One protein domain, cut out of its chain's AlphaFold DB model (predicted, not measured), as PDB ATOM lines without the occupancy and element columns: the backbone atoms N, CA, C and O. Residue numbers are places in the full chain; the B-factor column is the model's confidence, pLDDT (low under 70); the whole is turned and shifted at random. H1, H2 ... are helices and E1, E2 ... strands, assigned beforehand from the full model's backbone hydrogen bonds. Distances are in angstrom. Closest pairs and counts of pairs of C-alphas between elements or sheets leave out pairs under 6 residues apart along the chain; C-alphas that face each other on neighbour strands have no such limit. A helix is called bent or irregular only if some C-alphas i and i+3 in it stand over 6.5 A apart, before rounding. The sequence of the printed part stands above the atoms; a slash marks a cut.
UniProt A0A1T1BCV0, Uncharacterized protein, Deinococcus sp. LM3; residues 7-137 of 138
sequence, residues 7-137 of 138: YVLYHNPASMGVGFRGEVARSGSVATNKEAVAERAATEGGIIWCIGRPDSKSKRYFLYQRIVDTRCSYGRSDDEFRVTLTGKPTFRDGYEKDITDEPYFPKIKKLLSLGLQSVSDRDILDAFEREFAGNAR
ATOM      1  N   TYR A   7     177.027 163.301 192.801       96.69
ATOM      2  CA  TYR A   7     176.658 164.557 193.426       96.69
ATOM      3  C   TYR A   7     177.391 165.708 192.747       96.69
ATOM      4  O   TYR A   7     178.516 165.546 192.282       96.69
ATOM      5  N   VAL A   8     176.762 166.877 192.704       96.25
ATOM      6  CA  VAL A   8     177.392 168.132 192.288       96.25
ATOM      7  C   VAL A   8     177.430 169.101 193.446       96.25
ATOM      8  O   VAL A   8     176.496 169.169 194.243       96.25
ATOM      9  N   LEU A   9     178.500 169.880 193.504       95.25
ATOM     10  CA  LEU A   9     178.652 170.970 194.449       95.25
ATOM     11  C   LEU A   9     179.057 172.239 193.710       95.25
ATOM     12  O   LEU A   9     179.869 172.196 192.786       95.25
ATOM     13  N   TYR A  10     178.538 173.369 194.184       94.19
ATOM     14  CA  TYR A  10     178.996 174.684 193.775       94.19
ATOM     15  C   TYR A  10     180.000 175.305 194.763       94.19
ATOM     16  O   TYR A  10     179.647 175.614 195.900       94.19
ATOM     17  N   HIS A  11     181.225 175.568 194.302       92.00
ATOM     18  CA  HIS A  11     182.212 176.415 194.972       92.00
ATOM     19  C   HIS A  11     181.983 177.879 194.584       92.00
ATOM     20  O   HIS A  11     182.426 178.344 193.527       92.00
ATOM     21  N   ASN A  12     181.257 178.606 195.434       89.69
ATOM     22  CA  ASN A  12     180.952 180.014 195.217       89.69
ATOM     23  C   ASN A  12     182.012 180.924 195.860       89.69
ATOM     24  O   ASN A  12     181.961 181.107 197.076       89.69
ATOM     25  N   PRO A  13     182.899 181.586 195.098       89.69
ATOM     26  CA  PRO A  13     183.909 182.478 195.674       89.69
ATOM     27  C   PRO A  13     183.337 183.678 196.432       89.69
ATOM     28  O   PRO A  13     184.024 184.241 197.274       89.69
ATOM     29  N   ALA A  14     182.095 184.086 196.156       87.75
ATOM     30  CA  ALA A  14     181.452 185.162 196.911       87.75
ATOM     31  C   ALA A  14     181.070 184.745 198.342       87.75
ATOM     32  O   ALA A  14     181.021 185.599 199.216       87.75
ATOM     33  N   SER A  15     180.802 183.456 198.564       85.50
ATOM     34  CA  SER A  15     180.533 182.901 199.898       85.50
ATOM     35  C   SER A  15     181.833 182.417 200.541       85.50
ATOM     36  O   SER A  15     182.161 182.806 201.643       85.50
ATOM     37  N   MET A  16     182.643 181.663 199.797       84.62
ATOM     38  CA  MET A  16     183.877 181.043 200.295       84.62
ATOM     39  C   MET A  16     185.046 182.028 200.482       84.62
ATOM     40  O   MET A  16     186.123 181.622 200.904       84.62
ATOM     41  N   GLY A  17     184.909 183.286 200.048       87.50
ATOM     42  CA  GLY A  17     185.980 184.293 200.054       87.50
ATOM     43  C   GLY A  17     187.126 184.046 199.059       87.50
ATOM     44  O   GLY A  17     187.918 184.949 198.798       87.50
ATOM     45  N   VAL A  18     187.206 182.854 198.461       90.56
ATOM     46  CA  VAL A  18     188.280 182.436 197.552       90.56
ATOM     47  C   VAL A  18     187.738 181.657 196.352       90.56
ATOM     48  O   VAL A  18     186.749 180.928 196.450       90.56
ATOM     49  N   GLY A  19     188.390 181.811 195.199       91.19
ATOM     50  CA  GLY A  19     188.160 180.992 194.006       91.19
ATOM     51  C   GLY A  19     188.544 179.529 194.188       91.19
ATOM     52  O   GLY A  19     189.212 179.165 195.149       91.19
ATOM     53  N   PHE A  20     188.158 178.679 193.236       90.62
ATOM     54  CA  PHE A  20     188.477 177.251 193.330       90.62
ATOM     55  C   PHE A  20     189.940 176.902 193.002       90.62
ATOM     56  O   PHE A  20     190.367 175.775 193.235       90.62
ATOM     57  N   ARG A  21     190.716 177.811 192.403       89.94
ATOM     58  CA  ARG A  21     192.081 177.514 191.933       89.94
ATOM     59  C   ARG A  21     193.074 177.338 193.090       89.94
ATOM     60  O   ARG A  21     192.834 177.759 194.216       89.94
ATOM     61  N   GLY A  22     194.235 176.756 192.786       86.69
ATOM     62  CA  GLY A  22     195.344 176.636 193.732       86.69
ATOM     63  C   GLY A  22     195.132 175.517 194.750       86.69
ATOM     64  O   GLY A  22     195.022 174.352 194.378       86.69
ATOM     65  N   GLU A  23     195.156 175.843 196.039       86.81
ATOM     66  CA  GLU A  23     194.997 174.856 197.121       86.81
ATOM     67  C   GLU A  23     193.596 174.240 197.154       86.81
ATOM     68  O   GLU A  23     193.465 173.044 197.399       86.81
ATOM     69  N   VAL A  24     192.558 175.008 196.814       87.25
ATOM     70  CA  VAL A  24     191.171 174.518 196.809       87.25
ATOM     71  C   VAL A  24     190.981 173.385 195.795       87.25
ATOM     72  O   VAL A  24     190.458 172.329 196.137       87.25
ATOM     73  N   ALA A  25     191.483 173.537 194.567       86.38
ATOM     74  CA  ALA A  25     191.418 172.494 193.539       86.38
ATOM     75  C   ALA A  25     192.158 171.201 193.932       86.38
ATOM     76  O   ALA A  25     191.907 170.148 193.346       86.38
ATOM     77  N   ARG A  26     193.033 171.260 194.944       87.12
ATOM     78  CA  ARG A  26     193.865 170.147 195.423       87.12
ATOM     79  C   ARG A  26     193.425 169.590 196.776       87.12
ATOM     80  O   ARG A  26     193.926 168.554 197.195       87.12
ATOM     81  N   SER A  27     192.485 170.249 197.450       89.06
ATOM     82  CA  SER A  27     192.154 169.968 198.849       89.06
ATOM     83  C   SER A  27     191.512 168.597 199.077       89.06
ATOM     84  O   SER A  27     191.571 168.084 200.192       89.06
ATOM     85  N   GLY A  28     190.838 168.030 198.066       91.12
ATOM     86  CA  GLY A  28     189.952 166.881 198.263       91.12
ATOM     87  C   GLY A  28     188.836 167.157 199.272       91.12
ATOM     88  O   GLY A  28     188.293 166.222 199.852       91.12
ATOM     89  N   SER A  29     188.528 168.427 199.525       91.06
ATOM     90  CA  SER A  29     187.684 168.859 200.626       91.06
ATOM     91  C   SER A  29     186.690 169.900 200.158       91.06
ATOM     92  O   SER A  29     187.056 170.874 199.493       91.06
ATOM     93  N   VAL A  30     185.431 169.699 200.532       90.81
ATOM     94  CA  VAL A  30     184.347 170.604 200.191       90.81
ATOM     95  C   VAL A  30     183.405 170.848 201.355       90.81
ATOM     96  O   VAL A  30     182.941 169.919 202.010       90.81
ATOM     97  N   ALA A  31     183.081 172.118 201.574       90.25
ATOM     98  CA  ALA A  31     182.216 172.551 202.657       90.25
ATOM     99  C   ALA A  31     180.769 172.758 202.176       90.25
ATOM    100  O   ALA A  31     180.517 173.226 201.062       90.25
ATOM    101  N   THR A  32     179.794 172.382 203.005       90.19
ATOM    102  CA  THR A  32     178.369 172.527 202.710       90.19
ATOM    103  C   THR A  32     177.522 172.642 203.977       90.19
ATOM    104  O   THR A  32     177.859 172.114 205.030       90.19
ATOM    105  N   ASN A  33     176.361 173.284 203.843       89.38
ATOM    106  CA  ASN A  33     175.313 173.319 204.871       89.38
ATOM    107  C   ASN A  33     174.223 172.252 204.646       89.38
ATOM    108  O   ASN A  33     173.202 172.237 205.329       89.38
ATOM    109  N   LYS A  34     174.399 171.363 203.658       92.06
ATOM    110  CA  LYS A  34     173.452 170.286 203.331       92.06
ATOM    111  C   LYS A  34     173.827 168.982 204.037       92.06
ATOM    112  O   LYS A  34     174.180 168.011 203.374       92.06
ATOM    113  N   GLU A  35     173.715 168.960 205.364       92.12
ATOM    114  CA  GLU A  35     174.147 167.836 206.217       92.12
ATOM    115  C   GLU A  35     173.594 166.484 205.740       92.12
ATOM    116  O   GLU A  35     174.360 165.598 205.377       92.12
ATOM    117  N   ALA A  36     172.270 166.372 205.588       92.62
ATOM    118  CA  ALA A  36     171.622 165.128 205.161       92.62
ATOM    119  C   ALA A  36     172.058 164.645 203.761       92.62
ATOM    120  O   ALA A  36     172.042 163.446 203.480       92.62
ATOM    121  N   VAL A  37     172.429 165.562 202.859       94.25
ATOM    122  CA  VAL A  37     172.932 165.198 201.522       94.25
ATOM    123  C   VAL A  37     174.391 164.768 201.608       94.25
ATOM    124  O   VAL A  37     174.780 163.810 200.945       94.25
ATOM    125  N   ALA A  38     175.188 165.440 202.440       93.62
ATOM    126  CA  ALA A  38     176.582 165.091 202.668       93.62
ATOM    127  C   ALA A  38     176.718 163.704 203.311       93.62
ATOM    128  O   ALA A  38     177.470 162.868 202.819       93.62
ATOM    129  N   GLU A  39     175.924 163.424 204.344       94.81
ATOM    130  CA  GLU A  39     175.869 162.117 205.006       94.81
ATOM    131  C   GLU A  39     175.483 161.000 204.045       94.81
ATOM    132  O   GLU A  39     176.098 159.932 204.045       94.81
ATOM    133  N   ARG A  40     174.497 161.259 203.180       94.50
ATOM    134  CA  ARG A  40     174.104 160.313 202.140       94.50
ATOM    135  C   ARG A  40     175.239 160.068 201.149       94.50
ATOM    136  O   ARG A  40     175.556 158.913 200.884       94.50
ATOM    137  N   ALA A  41     175.877 161.129 200.653       93.44
ATOM    138  CA  ALA A  41     177.003 161.013 199.731       93.44
ATOM    139  C   ALA A  41     178.153 160.189 200.333       93.44
ATOM    140  O   ALA A  41     178.672 159.303 199.658       93.44
ATOM    141  N   ALA A  42     178.495 160.412 201.605       93.25
ATOM    142  CA  ALA A  42     179.519 159.637 202.303       93.25
ATOM    143  C   ALA A  42     179.105 158.165 202.506       93.25
ATOM    144  O   ALA A  42     179.887 157.256 202.240       93.25
ATOM    145  N   THR A  43     177.860 157.918 202.927       93.62
ATOM    146  CA  THR A  43     177.333 156.562 203.178       93.62
ATOM    147  C   THR A  43     177.272 155.720 201.902       93.62
ATOM    148  O   THR A  43     177.552 154.524 201.926       93.62
ATOM    149  N   GLU A  44     176.927 156.339 200.775       91.38
ATOM    150  CA  GLU A  44     176.804 155.670 199.476       91.38
ATOM    151  C   GLU A  44     178.145 155.512 198.738       91.38
ATOM    152  O   GLU A  44     178.174 154.926 197.654       91.38
ATOM    153  N   GLY A  45     179.248 156.052 199.272       90.00
ATOM    154  CA  GLY A  45     180.518 156.135 198.542       90.00
ATOM    155  C   GLY A  45     180.393 156.972 197.262       90.00
ATOM    156  O   GLY A  45     180.930 156.612 196.214       90.00
ATOM    157  N   GLY A  46     179.619 158.056 197.325       92.94
ATOM    158  CA  GLY A  46     179.271 158.889 196.181       92.94
ATOM    159  C   GLY A  46     180.455 159.664 195.602       92.94
ATOM    160  O   GLY A  46     181.368 160.086 196.315       92.94
ATOM    161  N   ILE A  47     180.404 159.892 194.289       95.19
ATOM    162  CA  ILE A  47     181.336 160.763 193.564       95.19
ATOM    163  C   ILE A  47     180.823 162.198 193.653       95.19
ATOM    164  O   ILE A  47     179.671 162.466 193.310       95.19
ATOM    165  N   ILE A  48     181.689 163.125 194.058       96.12
ATOM    166  CA  ILE A  48     181.375 164.554 194.096       96.12
ATOM    167  C   ILE A  48     182.088 165.269 192.956       96.12
ATOM    168  O   ILE A  48     183.316 165.326 192.906       96.12
ATOM    169  N   TRP A  49     181.301 165.864 192.069       96.00
ATOM    170  CA  TRP A  49     181.745 166.723 190.982       96.00
ATOM    171  C   TRP A  49     181.678 168.183 191.426       96.00
ATOM    172  O   TRP A  49     180.603 168.744 191.655       96.00
ATOM    173  N   CYS A  50     182.840 168.800 191.574       95.38
ATOM    174  CA  CYS A  50     182.979 170.149 192.089       95.38
ATOM    175  C   CYS A  50     183.026 171.134 190.927       95.38
ATOM    176  O   CYS A  50     183.915 171.079 190.070       95.38
ATOM    177  N   ILE A  51     182.057 172.042 190.921       95.94
ATOM    178  CA  ILE A  51     181.947 173.113 189.942       95.94
ATOM    179  C   ILE A  51     182.147 174.434 190.658       95.94
ATOM    180  O   ILE A  51     181.557 174.668 191.705       95.94
ATOM    181  N   GLY A  52     182.955 175.324 190.102       94.69
ATOM    182  CA  GLY A  52     183.287 176.578 190.758       94.69
ATOM    183  C   GLY A  52     183.522 177.713 189.784       94.69
ATOM    184  O   GLY A  52     183.595 177.526 188.570       94.69
ATOM    185  N   ARG A  53     183.659 178.914 190.344       95.19
ATOM    186  CA  ARG A  53     184.145 180.095 189.621       95.19
ATOM    187  C   ARG A  53     185.560 180.436 190.103       95.19
ATOM    188  O   ARG A  53     185.838 180.279 191.296       95.19
ATOM    189  N   PRO A  54     186.452 180.907 189.216       92.88
ATOM    190  CA  PRO A  54     187.823 181.244 189.598       92.88
ATOM    191  C   PRO A  54     187.885 182.479 190.507       92.88
ATOM    192  O   PRO A  54     188.838 182.633 191.259       92.88
ATOM    193  N   ASP A  55     186.866 183.338 190.463       93.62
ATOM    194  CA  ASP A  55     186.720 184.527 191.299       93.62
ATOM    195  C   ASP A  55     185.242 184.976 191.342       93.62
ATOM    196  O   ASP A  55     184.393 184.479 190.593       93.62
ATOM    197  N   SER A  56     184.919 185.919 192.232       91.38
ATOM    198  CA  SER A  56     183.548 186.410 192.450       91.38
ATOM    199  C   SER A  56     182.961 187.201 191.273       91.38
ATOM    200  O   SER A  56     181.737 187.344 191.186       91.38
ATOM    201  N   LYS A  57     183.786 187.662 190.324       92.19
ATOM    202  CA  LYS A  57     183.383 188.478 189.164       92.19
ATOM    203  C   LYS A  57     183.214 187.654 187.882       92.19
ATOM    204  O   LYS A  57     182.391 188.010 187.040       92.19
ATOM    205  N   SER A  58     183.913 186.528 187.739       93.31
ATOM    206  CA  SER A  58     183.930 185.689 186.531       93.31
ATOM    207  C   SER A  58     182.561 185.113 186.192       93.31
ATOM    208  O   SER A  58     182.000 184.401 186.998       93.31
ATOM    209  N   LYS A  59     181.997 185.310 185.002       93.00
ATOM    210  CA  LYS A  59     180.688 184.705 184.666       93.00
ATOM    211  C   LYS A  59     180.769 183.228 184.246       93.00
ATOM    212  O   LYS A  59     179.736 182.653 183.914       93.00
ATOM    213  N   ARG A  60     181.970 182.636 184.269       95.81
ATOM    214  CA  ARG A  60     182.255 181.283 183.774       95.81
ATOM    215  C   ARG A  60     182.308 180.259 184.904       95.81
ATOM    216  O   ARG A  60     182.829 180.555 185.981       95.81
ATOM    217  N   TYR A  61     181.787 179.070 184.633       96.06
ATOM    218  CA  TYR A  61     181.701 177.945 185.556       96.06
ATOM    219  C   TYR A  61     182.598 176.821 185.071       96.06
ATOM    220  O   TYR A  61     182.537 176.432 183.910       96.06
ATOM    221  N   PHE A  62     183.395 176.280 185.982       95.56
ATOM    222  CA  PHE A  62     184.381 175.267 185.656       95.56
ATOM    223  C   PHE A  62     184.138 174.013 186.469       95.56
ATOM    224  O   PHE A  62     184.000 174.095 187.689       95.56
ATOM    225  N   LEU A  63     184.137 172.863 185.803       95.31
ATOM    226  CA  LEU A  63     184.331 171.581 186.457       95.31
ATOM    227  C   LEU A  63     185.825 171.450 186.779       95.31
ATOM    228  O   LEU A  63     186.645 171.381 185.863       95.31
ATOM    229  N   TYR A  64     186.175 171.473 188.065       93.38
ATOM    230  CA  TYR A  64     187.573 171.628 188.492       93.38
ATOM    231  C   TYR A  64     188.083 170.519 189.413       93.38
ATOM    232  O   TYR A  64     189.288 170.323 189.528       93.38
ATOM    233  N   GLN A  65     187.196 169.797 190.102       92.31
ATOM    234  CA  GLN A  65     187.606 168.732 191.016       92.31
ATOM    235  C   GLN A  65     186.557 167.619 191.069       92.31
ATOM    236  O   GLN A  65     185.359 167.849 190.944       92.31
ATOM    237  N   ARG A  66     187.038 166.383 191.198       93.56
ATOM    238  CA  ARG A  66     186.228 165.176 191.346       93.56
ATOM    239  C   ARG A  66     186.738 164.459 192.576       93.56
ATOM    240  O   ARG A  66     187.905 164.063 192.588       93.56
ATOM    241  N   ILE A  67     185.895 164.312 193.585       94.44
ATOM    242  CA  ILE A  67     186.260 163.717 194.868       94.44
ATOM    243  C   ILE A  67     185.552 162.372 194.995       94.44
ATOM    244  O   ILE A  67     184.355 162.266 194.731       94.44
ATOM    245  N   VAL A  68     186.305 161.350 195.384       94.44
ATOM    246  CA  VAL A  68     185.804 160.001 195.688       94.44
ATOM    247  C   VAL A  68     186.165 159.619 197.121       94.44
ATOM    248  O   VAL A  68     186.919 160.339 197.777       94.44
ATOM    249  N   ASP A  69     185.640 158.492 197.606       92.50
ATOM    250  CA  ASP A  69     185.919 157.961 198.949       92.50
ATOM    251  C   ASP A  69     185.640 158.987 200.063       92.50
ATOM    252  O   ASP A  69     186.448 159.197 200.971       92.50
ATOM    253  N   THR A  70     184.506 159.682 199.943       91.94
ATOM    254  CA  THR A  70     184.188 160.833 200.791       91.94
ATOM    255  C   THR A  70     183.756 160.442 202.204       91.94
ATOM    256  O   THR A  70     183.129 159.409 202.430       91.94
ATOM    257  N   ARG A  71     184.092 161.293 203.177       93.31
ATOM    258  CA  ARG A  71     183.719 161.181 204.591       93.31
ATOM    259  C   ARG A  71     183.297 162.542 205.126       93.31
ATOM    260  O   ARG A  71     183.900 163.556 204.772       93.31
ATOM    261  N   CYS A  72     182.304 162.558 206.007       93.56
ATOM    262  CA  CYS A  72     181.881 163.779 206.686       93.56
ATOM    263  C   CYS A  72     182.802 164.105 207.865       93.56
ATOM    264  O   CYS A  72     183.137 163.239 208.673       93.56
ATOM    265  N   SER A  73     183.145 165.381 207.983       90.38
ATOM    266  CA  SER A  73     183.657 166.023 209.187       90.38
ATOM    267  C   SER A  73     182.715 167.164 209.547       90.38
ATOM    268  O   SER A  73     182.240 167.874 208.660       90.38
ATOM    269  N   TYR A  74     182.457 167.351 210.834       88.44
ATOM    270  CA  TYR A  74     181.515 168.353 211.323       88.44
ATOM    271  C   TYR A  74     182.281 169.492 211.983       88.44
ATOM    272  O   TYR A  74     183.192 169.256 212.780       88.44
ATOM    273  N   GLY A  75     181.929 170.715 211.597       78.62
ATOM    274  CA  GLY A  75     182.417 171.932 212.228       78.62
ATOM    275  C   GLY A  75     181.743 172.185 213.578       78.62
ATOM    276  O   GLY A  75     180.893 171.417 214.038       78.62
ATOM    277  N   ARG A  76     182.115 173.291 214.220       75.75
ATOM    278  CA  ARG A  76     181.381 173.823 215.375       75.75
ATOM    279  C   ARG A  76     180.096 174.510 214.901       75.75
ATOM    280  O   ARG A  76     179.949 174.846 213.731       75.75
ATOM    281  N   SER A  77     179.158 174.741 215.822       64.69
ATOM    282  CA  SER A  77     177.857 175.368 215.528       64.69
ATOM    283  C   SER A  77     177.951 176.742 214.862       64.69
ATOM    284  O   SER A  77     177.021 177.129 214.154       64.69
ATOM    285  N   ASP A  78     179.058 177.444 215.096       72.25
ATOM    286  CA  ASP A  78     179.277 178.829 214.679       72.25
ATOM    287  C   ASP A  78     180.062 178.922 213.358       72.25
ATOM    288  O   ASP A  78     180.322 180.022 212.869       72.25
ATOM    289  N   ASP A  79     180.439 177.780 212.773       76.44
ATOM    290  CA  ASP A  79     181.140 177.740 211.494       76.44
ATOM    291  C   ASP A  79     180.177 178.089 210.347       76.44
ATOM    292  O   ASP A  79     179.023 177.654 210.310       76.44
ATOM    293  N   GLU A  80     180.670 178.845 209.361       79.94
ATOM    294  CA  GLU A  80     179.896 179.245 208.174       79.94
ATOM    295  C   GLU A  80     179.348 178.034 207.390       79.94
ATOM    296  O   GLU A  80     178.263 178.084 206.795       79.94
ATOM    297  N   PHE A  81     180.088 176.923 207.435       83.12
ATOM    298  CA  PHE A  81     179.704 175.640 206.868       83.12
ATOM    299  C   PHE A  81     179.738 174.555 207.935       83.12
ATOM    300  O   PHE A  81     180.789 174.249 208.495       83.12
ATOM    301  N   ARG A  82     178.592 173.919 208.171       85.38
ATOM    302  CA  ARG A  82     178.457 172.910 209.228       85.38
ATOM    303  C   ARG A  82     179.137 171.582 208.922       85.38
ATOM    304  O   ARG A  82     179.577 170.894 209.842       85.38
ATOM    305  N   VAL A  83     179.207 171.200 207.647       90.69
ATOM    306  CA  VAL A  83     179.764 169.911 207.221       90.69
ATOM    307  C   VAL A  83     180.828 170.119 206.164       90.69
ATOM    308  O   VAL A  83     180.643 170.853 205.196       90.69
ATOM    309  N   THR A  84     181.934 169.408 206.330       92.19
ATOM    310  CA  THR A  84     182.999 169.290 205.344       92.19
ATOM    311  C   THR A  84     183.084 167.842 204.884       92.19
ATOM    312  O   THR A  84     183.297 166.939 205.688       92.19
ATOM    313  N   LEU A  85     182.921 167.609 203.586       92.75
ATOM    314  CA  LEU A  85     183.199 166.324 202.957       92.75
ATOM    315  C   LEU A  85     184.659 166.297 202.531       92.75
ATOM    316  O   LEU A  85     185.074 167.098 201.697       92.75
ATOM    317  N   THR A  86     185.420 165.362 203.088       93.19
ATOM    318  CA  THR A  86     186.819 165.120 202.719       93.19
ATOM    319  C   THR A  86     186.932 163.797 201.980       93.19
ATOM    320  O   THR A  86     186.224 162.848 202.301       93.19
ATOM    321  N   GLY A  87     187.800 163.716 200.981       93.44
ATOM    322  CA  GLY A  87     188.005 162.512 200.190       93.44
ATOM    323  C   GLY A  87     189.221 162.630 199.282       93.44
ATOM    324  O   GLY A  87     190.034 163.546 199.405       93.44
ATOM    325  N   LYS A  88     189.354 161.688 198.352       93.19
ATOM    326  CA  LYS A  88     190.466 161.654 197.404       93.19
ATOM    327  C   LYS A  88     190.124 162.477 196.155       93.19
ATOM    328  O   LYS A  88     189.205 162.088 195.427       93.19
ATOM    329  N   PRO A  89     190.846 163.573 195.855       91.50
ATOM    330  CA  PRO A  89     190.700 164.260 194.580       91.50
ATOM    331  C   PRO A  89     191.266 163.380 193.461       91.50
ATOM    332  O   PRO A  89     192.285 162.709 193.622       91.50
ATOM    333  N   THR A  90     190.577 163.351 192.324       89.38
ATOM    334  CA  THR A  90     190.927 162.484 191.187       89.38
ATOM    335  C   THR A  90     191.141 163.237 189.881       89.38
ATOM    336  O   THR A  90     191.698 162.659 188.952       89.38
ATOM    337  N   PHE A  91     190.746 164.511 189.793       82.25
ATOM    338  CA  PHE A  91     191.165 165.360 188.678       82.25
ATOM    339  C   PHE A  91     192.630 165.772 188.842       82.25
ATOM    340  O   PHE A  91     193.104 165.959 189.961       82.25
ATOM    341  N   ARG A  92     193.332 165.916 187.715       76.50
ATOM    342  CA  ARG A  92     194.715 166.393 187.681       76.50
ATOM    343  C   ARG A  92     194.797 167.856 188.117       76.50
ATOM    344  O   ARG A  92     193.987 168.678 187.692       76.50
ATOM    345  N   ASP A  93     195.825 168.180 188.889       73.31
ATOM    346  CA  ASP A  93     196.147 169.555 189.264       73.31
ATOM    347  C   ASP A  93     196.252 170.465 188.031       73.31
ATOM    348  O   ASP A  93     196.924 170.139 187.051       73.31
ATOM    349  N   GLY A  94     195.590 171.623 188.092       75.31
ATOM    350  CA  GLY A  94     195.582 172.607 187.007       75.31
ATOM    351  C   GLY A  94     194.604 172.303 185.867       75.31
ATOM    352  O   GLY A  94     194.491 173.120 184.955       75.31
ATOM    353  N   TYR A  95     193.875 171.184 185.916       82.62
ATOM    354  CA  TYR A  95     192.791 170.917 184.978       82.62
ATOM    355  C   TYR A  95     191.479 171.546 185.454       82.62
ATOM    356  O   TYR A  95     190.976 171.253 186.535       82.62
ATOM    357  N   GLU A  96     190.902 172.384 184.603       90.06
ATOM    358  CA  GLU A  96     189.594 172.998 184.795       90.06
ATOM    359  C   GLU A  96     188.884 173.052 183.440       90.06
ATOM    360  O   GLU A  96     189.355 173.683 182.492       90.06
ATOM    361  N   LYS A  97     187.744 172.371 183.325       93.00
ATOM    362  CA  LYS A  97     186.928 172.399 182.110       93.00
ATOM    363  C   LYS A  97     185.881 173.488 182.256       93.00
ATOM    364  O   LYS A  97     185.038 173.404 183.146       93.00
ATOM    365  N   ASP A  98     185.909 174.492 181.383       95.12
ATOM    366  CA  ASP A  98     184.789 175.427 181.282       95.12
ATOM    367  C   ASP A  98     183.553 174.693 180.761       95.12
ATOM    368  O   ASP A  98     183.597 174.084 179.694       95.12
ATOM    369  N   ILE A  99     182.463 174.761 181.518       96.06
ATOM    370  CA  ILE A  99     181.185 174.132 181.185       96.06
ATOM    371  C   ILE A  99     180.084 175.159 180.896       96.06
ATOM    372  O   ILE A  99     178.928 174.782 180.755       96.06
ATOM    373  N   THR A 100     180.409 176.454 180.849       95.81
ATOM    374  CA  THR A 100     179.424 177.552 180.786       95.81
ATOM    375  C   THR A 100     178.496 177.462 179.576       95.81
ATOM    376  O   THR A 100     177.301 177.726 179.704       95.81
ATOM    377  N   ASP A 101     179.042 177.065 178.427       96.00
ATOM    378  CA  ASP A 101     178.321 177.000 177.151       96.00
ATOM    379  C   ASP A 101     177.918 175.564 176.769       96.00
ATOM    380  O   ASP A 101     177.409 175.321 175.675       96.00
ATOM    381  N   GLU A 102     178.128 174.594 177.663       95.56
ATOM    382  CA  GLU A 102     177.789 173.197 177.402       95.56
ATOM    383  C   GLU A 102     176.257 172.993 177.394       95.56
ATOM    384  O   GLU A 102     175.551 173.556 178.240       95.56
ATOM    385  N   PRO A 103     175.697 172.137 176.514       94.94
ATOM    386  CA  PRO A 103     174.244 171.973 176.376       94.94
ATOM    387  C   PRO A 103     173.520 171.555 177.664       94.94
ATOM    388  O   PRO A 103     172.352 171.885 177.876       94.94
ATOM    389  N   TYR A 104     174.209 170.830 178.548       93.31
ATOM    390  CA  TYR A 104     173.668 170.376 179.828       93.31
ATOM    391  C   TYR A 104     173.754 171.435 180.942       93.31
ATOM    392  O   TYR A 104     173.165 171.258 182.016       93.31
ATOM    393  N   PHE A 105     174.469 172.543 180.720       95.25
ATOM    394  CA  PHE A 105     174.756 173.539 181.748       95.25
ATOM    395  C   PHE A 105     173.511 174.178 182.380       95.25
ATOM    396  O   PHE A 105     173.502 174.322 183.602       95.25
ATOM    397  N   PRO A 106     172.417 174.498 181.655       94.56
ATOM    398  CA  PRO A 106     171.212 175.046 182.283       94.56
ATOM    399  C   PRO A 106     170.627 174.140 183.378       94.56
ATOM    400  O   PRO A 106     170.192 174.632 184.423       94.56
ATOM    401  N   LYS A 107     170.666 172.814 183.174       93.56
ATOM    402  CA  LYS A 107     170.224 171.826 184.171       93.56
ATOM    403  C   LYS A 107     171.159 171.817 185.382       93.56
ATOM    404  O   LYS A 107     170.689 171.864 186.517       93.56
ATOM    405  N   ILE A 108     172.471 171.820 185.144       94.00
ATOM    406  CA  ILE A 108     173.491 171.885 186.199       94.00
ATOM    407  C   ILE A 108     173.370 173.171 187.012       94.00
ATOM    408  O   ILE A 108     173.299 173.117 188.235       94.00
ATOM    409  N   LYS A 109     173.264 174.329 186.359       93.69
ATOM    410  CA  LYS A 109     173.164 175.637 187.013       93.69
ATOM    411  C   LYS A 109     171.986 175.712 187.987       93.69
ATOM    412  O   LYS A 109     172.119 176.315 189.049       93.69
ATOM    413  N   LYS A 110     170.860 175.064 187.661       92.88
ATOM    414  CA  LYS A 110     169.707 174.936 188.565       92.88
ATOM    415  C   LYS A 110     170.021 174.106 189.816       92.88
ATOM    416  O   LYS A 110     169.479 174.394 190.874       92.88
ATOM    417  N   LEU A 111     170.870 173.086 189.713       92.44
ATOM    418  CA  LEU A 111     171.307 172.286 190.863       92.44
ATOM    419  C   LEU A 111     172.326 173.045 191.720       92.44
ATOM    420  O   LEU A 111     172.236 173.012 192.943       92.44
ATOM    421  N   LEU A 112     173.244 173.786 191.089       89.75
ATOM    422  CA  LEU A 112     174.282 174.563 191.778       89.75
ATOM    423  C   LEU A 112     173.707 175.622 192.730       89.75
ATOM    424  O   LEU A 112     174.283 175.865 193.790       89.75
ATOM    425  N   SER A 113     172.558 176.224 192.404       87.00
ATOM    426  CA  SER A 113     171.892 177.184 193.299       87.00
ATOM    427  C   SER A 113     171.344 176.552 194.582       87.00
ATOM    428  O   SER A 113     170.988 177.274 195.511       87.00
ATOM    429  N   LEU A 114     171.287 175.220 194.659       88.31
ATOM    430  CA  LEU A 114     170.798 174.469 195.814       88.31
ATOM    431  C   LEU A 114     171.941 173.909 196.685       88.31
ATOM    432  O   LEU A 114     171.671 173.220 197.673       88.31
ATOM    433  N   GLY A 115     173.205 174.199 196.351       88.69
ATOM    434  CA  GLY A 115     174.384 173.681 197.051       88.69
ATOM    435  C   GLY A 115     174.744 172.254 196.624       88.69
ATOM    436  O   GLY A 115     174.699 171.938 195.439       88.69
ATOM    437  N   LEU A 116     175.124 171.398 197.582       93.38
ATOM    438  CA  LEU A 116     175.401 169.981 197.316       93.38
ATOM    439  C   LEU A 116     174.102 169.261 196.934       93.38
ATOM    440  O   LEU A 116     173.151 169.277 197.718       93.38
ATOM    441  N   GLN A 117     174.062 168.631 195.761       95.38
ATOM    442  CA  GLN A 117     172.868 167.965 195.228       95.38
ATOM    443  C   GLN A 117     173.202 166.652 194.529       95.38
ATOM    444  O   GLN A 117     174.230 166.545 193.869       95.38
ATOM    445  N   SER A 118     172.302 165.671 194.619       94.56
ATOM    446  CA  SER A 118     172.399 164.432 193.840       94.56
ATOM    447  C   SER A 118     172.123 164.684 192.357       94.56
ATOM    448  O   SER A 118     171.210 165.441 192.014       94.56
ATOM    449  N   VAL A 119     172.836 163.980 191.482       94.56
ATOM    450  CA  VAL A 119     172.641 164.000 190.030       94.56
ATOM    451  C   VAL A 119     172.443 162.583 189.518       94.56
ATOM    452  O   VAL A 119     173.289 161.713 189.700       94.56
ATOM    453  N   SER A 120     171.323 162.366 188.837       92.12
ATOM    454  CA  SER A 120     170.984 161.092 188.195       92.12
ATOM    455  C   SER A 120     170.787 161.210 186.680       92.12
ATOM    456  O   SER A 120     170.547 160.196 186.022       92.12
ATOM    457  N   ASP A 121     170.852 162.429 186.135       93.69
ATOM    458  CA  ASP A 121     170.710 162.701 184.702       93.69
ATOM    459  C   ASP A 121     171.917 162.124 183.948       93.69
ATOM    460  O   ASP A 121     173.061 162.509 184.190       93.69
ATOM    461  N   ARG A 122     171.654 161.163 183.058       90.06
ATOM    462  CA  ARG A 122     172.693 160.422 182.335       90.06
ATOM    463  C   ARG A 122     173.497 161.305 181.392       90.06
ATOM    464  O   ARG A 122     174.705 161.126 181.337       90.06
ATOM    465  N   ASP A 123     172.872 162.275 180.730       91.44
ATOM    466  CA  ASP A 123     173.560 163.115 179.745       91.44
ATOM    467  C   ASP A 123     174.647 163.960 180.419       91.44
ATOM    468  O   ASP A 123     175.751 164.117 179.895       91.44
ATOM    469  N   ILE A 124     174.339 164.466 181.618       94.25
ATOM    470  CA  ILE A 124     175.285 165.199 182.465       94.25
ATOM    471  C   ILE A 124     176.425 164.282 182.912       94.25
ATOM    472  O   ILE A 124     177.594 164.641 182.780       94.25
ATOM    473  N   LEU A 125     176.093 163.106 183.453       94.38
ATOM    474  CA  LEU A 125     177.093 162.189 184.002       94.38
ATOM    475  C   LEU A 125     178.033 161.661 182.915       94.38
ATOM    476  O   LEU A 125     179.244 161.646 183.111       94.38
ATOM    477  N   ASP A 126     177.499 161.308 181.749       93.50
ATOM    478  CA  ASP A 126     178.295 160.838 180.618       93.50
ATOM    479  C   ASP A 126     179.172 161.965 180.045       93.50
ATOM    480  O   ASP A 126     180.253 161.707 179.518       93.50
ATOM    481  N   ALA A 127     178.745 163.230 180.133       93.38
ATOM    482  CA  ALA A 127     179.605 164.366 179.803       93.38
ATOM    483  C   ALA A 127     180.748 164.527 180.818       93.38
ATOM    484  O   ALA A 127     181.903 164.590 180.414       93.38
ATOM    485  N   PHE A 128     180.461 164.514 182.123       94.06
ATOM    486  CA  PHE A 128     181.491 164.647 183.163       94.06
ATOM    487  C   PHE A 128     182.517 163.514 183.131       94.06
ATOM    488  O   PHE A 128     183.715 163.771 183.224       94.06
ATOM    489  N   GLU A 129     182.068 162.275 182.942       91.88
ATOM    490  CA  GLU A 129     182.960 161.120 182.819       91.88
ATOM    491  C   GLU A 129     183.815 161.187 181.545       91.88
ATOM    492  O   GLU A 129     184.983 160.802 181.574       91.88
ATOM    493  N   ARG A 130     183.294 161.731 180.433       90.69
ATOM    494  CA  ARG A 130     184.099 161.981 179.223       90.69
ATOM    495  C   ARG A 130     185.194 163.015 179.466       90.69
ATOM    496  O   ARG A 130     186.335 162.772 179.078       90.69
ATOM    497  N   GLU A 131     184.871 164.123 180.128       88.25
ATOM    498  CA  GLU A 131     185.858 165.150 180.496       88.25
ATOM    499  C   GLU A 131     186.921 164.577 181.448       88.25
ATOM    500  O   GLU A 131     188.124 164.769 181.257       88.25
ATOM    501  N   PHE A 132     186.492 163.773 182.425       85.88
ATOM    502  CA  PHE A 132     187.382 163.058 183.337       85.88
ATOM    503  C   PHE A 132     188.323 162.085 182.621       85.88
ATOM    504  O   PHE A 132     189.539 162.141 182.814       85.88
ATOM    505  N   ALA A 133     187.783 161.225 181.759       85.25
ATOM    506  CA  ALA A 133     188.568 160.257 181.002       85.25
ATOM    507  C   ALA A 133     189.527 160.928 180.007       85.25
ATOM    508  O   ALA A 133     190.630 160.423 179.793       85.25
ATOM    509  N   GLY A 134     189.125 162.059 179.414       77.75
ATOM    510  CA  GLY A 134     189.978 162.868 178.545       77.75
ATOM    511  C   GLY A 134     191.201 163.410 179.284       77.75
ATOM    512  O   GLY A 134     192.311 163.312 178.771       77.75
ATOM    513  N   ASN A 135     191.016 163.887 180.516       72.75
ATOM    514  CA  ASN A 135     192.109 164.382 181.354       72.75
ATOM    515  C   ASN A 135     193.033 163.265 181.879       72.75
ATOM    516  O   ASN A 135     194.229 163.471 182.045       72.75
ATOM    517  N   ALA A 136     192.505 162.063 182.132       61.75
ATOM    518  CA  ALA A 136     193.295 160.942 182.651       61.75
ATOM    519  C   ALA A 136     194.284 160.331 181.631       61.75
ATOM    520  O   ALA A 136     195.125 159.519 182.013       61.75
ATOM    521  N   ARG A 137     194.171 160.666 180.337       55.53
ATOM    522  CA  ARG A 137     194.959 160.074 179.234       55.53
ATOM    523  C   ARG A 137     196.122 160.948 178.733       55.53
ATOM    524  O   ARG A 137     196.764 160.572 177.754       55.53
TER     525      ARG A 137
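This is residues 7 to 137 of the 138 residues of an uncharacterized protein of Deinococcus sp. LM3 (UniProt A0A1T1BCV0). The domain is built on one strongly twisted sheet of five strands, curled like part of a barrel: it folds along the long, sharply bent strand E4, and its leaves, E1 with E3 and E5 with E2, face each other. Two short helices pack on the same face of the sheet, H3 over the edge strand E1 and H2 with most of its contacts to E4 and E5, while the longest helix, H4, only grazes the sheet and the tiny H1 is off it. The printed part has 131 residues with four named helices and five named strands, in the order E1 H1 E2 H2 E3 E4 E5 H3 H4, of the mixed class, helices and strands. The sheet runs E1, E3, E4, E5, E2 and is mixed, with E1 and E3 parallel and the other neighbours antiparallel. The whole is compact and rounded, with a radius of gyration of the C-alphas of 13.7 A and spans of 39 by 34 by 27 A.

E4, residues 62 to 74, is the hinge of the folded sheet, one sheet bent back on itself into two leaves; it bends by 91 degrees at residue 69. Its pairing is staggered: residues 62 to 67 pair with E3, residues 47 to 52, and residues 67 to 74 with E5, residues 83 to 89. E3, E4 and E5 form a meander, each strand the antiparallel neighbour of the one before, made of two hairpins. N 50 and O 65 are 2.8 A apart, and N 71 and O 86 are 2.8 A apart, both within hydrogen-bond range. The edge strand E1, residues 7 to 11, is parallel to E3 at 26 degrees, with N 9 and O 49 at 3.0 A. The other edge strand, E2, residues 29 to 32, is antiparallel to E5 at 152 degrees, with N 85 and O 30 at 2.8 A. H2, residues 35 to 43, is on the sheet; its closest C-alphas to E4 are those of Ala 42 and Arg 71, 5.0 A apart. H3, residues 105 to 112, is on the same face as H2, at a height over the sheet of 10.1 A. It lies over E1, and only just stands up from the sheet, rising 40.4 degrees; the closest C-alphas of H3 and E1, those of Leu 112 and Tyr 10, are 5.1 A apart. H4, residues 122 to 135, only grazes the sheet with its residues 125 to 132. H3 and H4 are close but not clearly touching, with the closest C-alphas, those of Ile 108 and Ile 124, 7.9 A apart, and about perpendicular at 85 degrees. H1, residues 13 to 16, is not on the sheet and is apart from the other helices. In H2, H3 and H4 every O i to N i+4 pair is within hydrogen-bond range; H1 is too short for such a pair.

E1 begins at C-alpha 7, (176.658, 164.557, 193.426), and spans 13.2 A. H1 spans 4.8 A, E2 10.2 A and H2 12.1 A. E3 spans 16.2 A, the bent E4 26.7 A from C-alpha 62 at (184.381, 175.267, 185.656), and E5 17.6 A. H3 spans 10.1 A. H4 spans 19.8 A and ends at C-alpha 135, (192.109, 164.382, 181.354).

The two C-alphas farthest apart, those of Asp 78 and Arg 137, are 43.1 A apart. The printed part has no cut. The long links are H1 to E2, with 12 residues, and E5 to H3, with 15. Within the latter, residues 97 to 98 pair antiparallel with residues 62 to 63 of E4. Mean pLDDT of the printed part is 90.0; residue 77 and residues 136 to 137 are under 70.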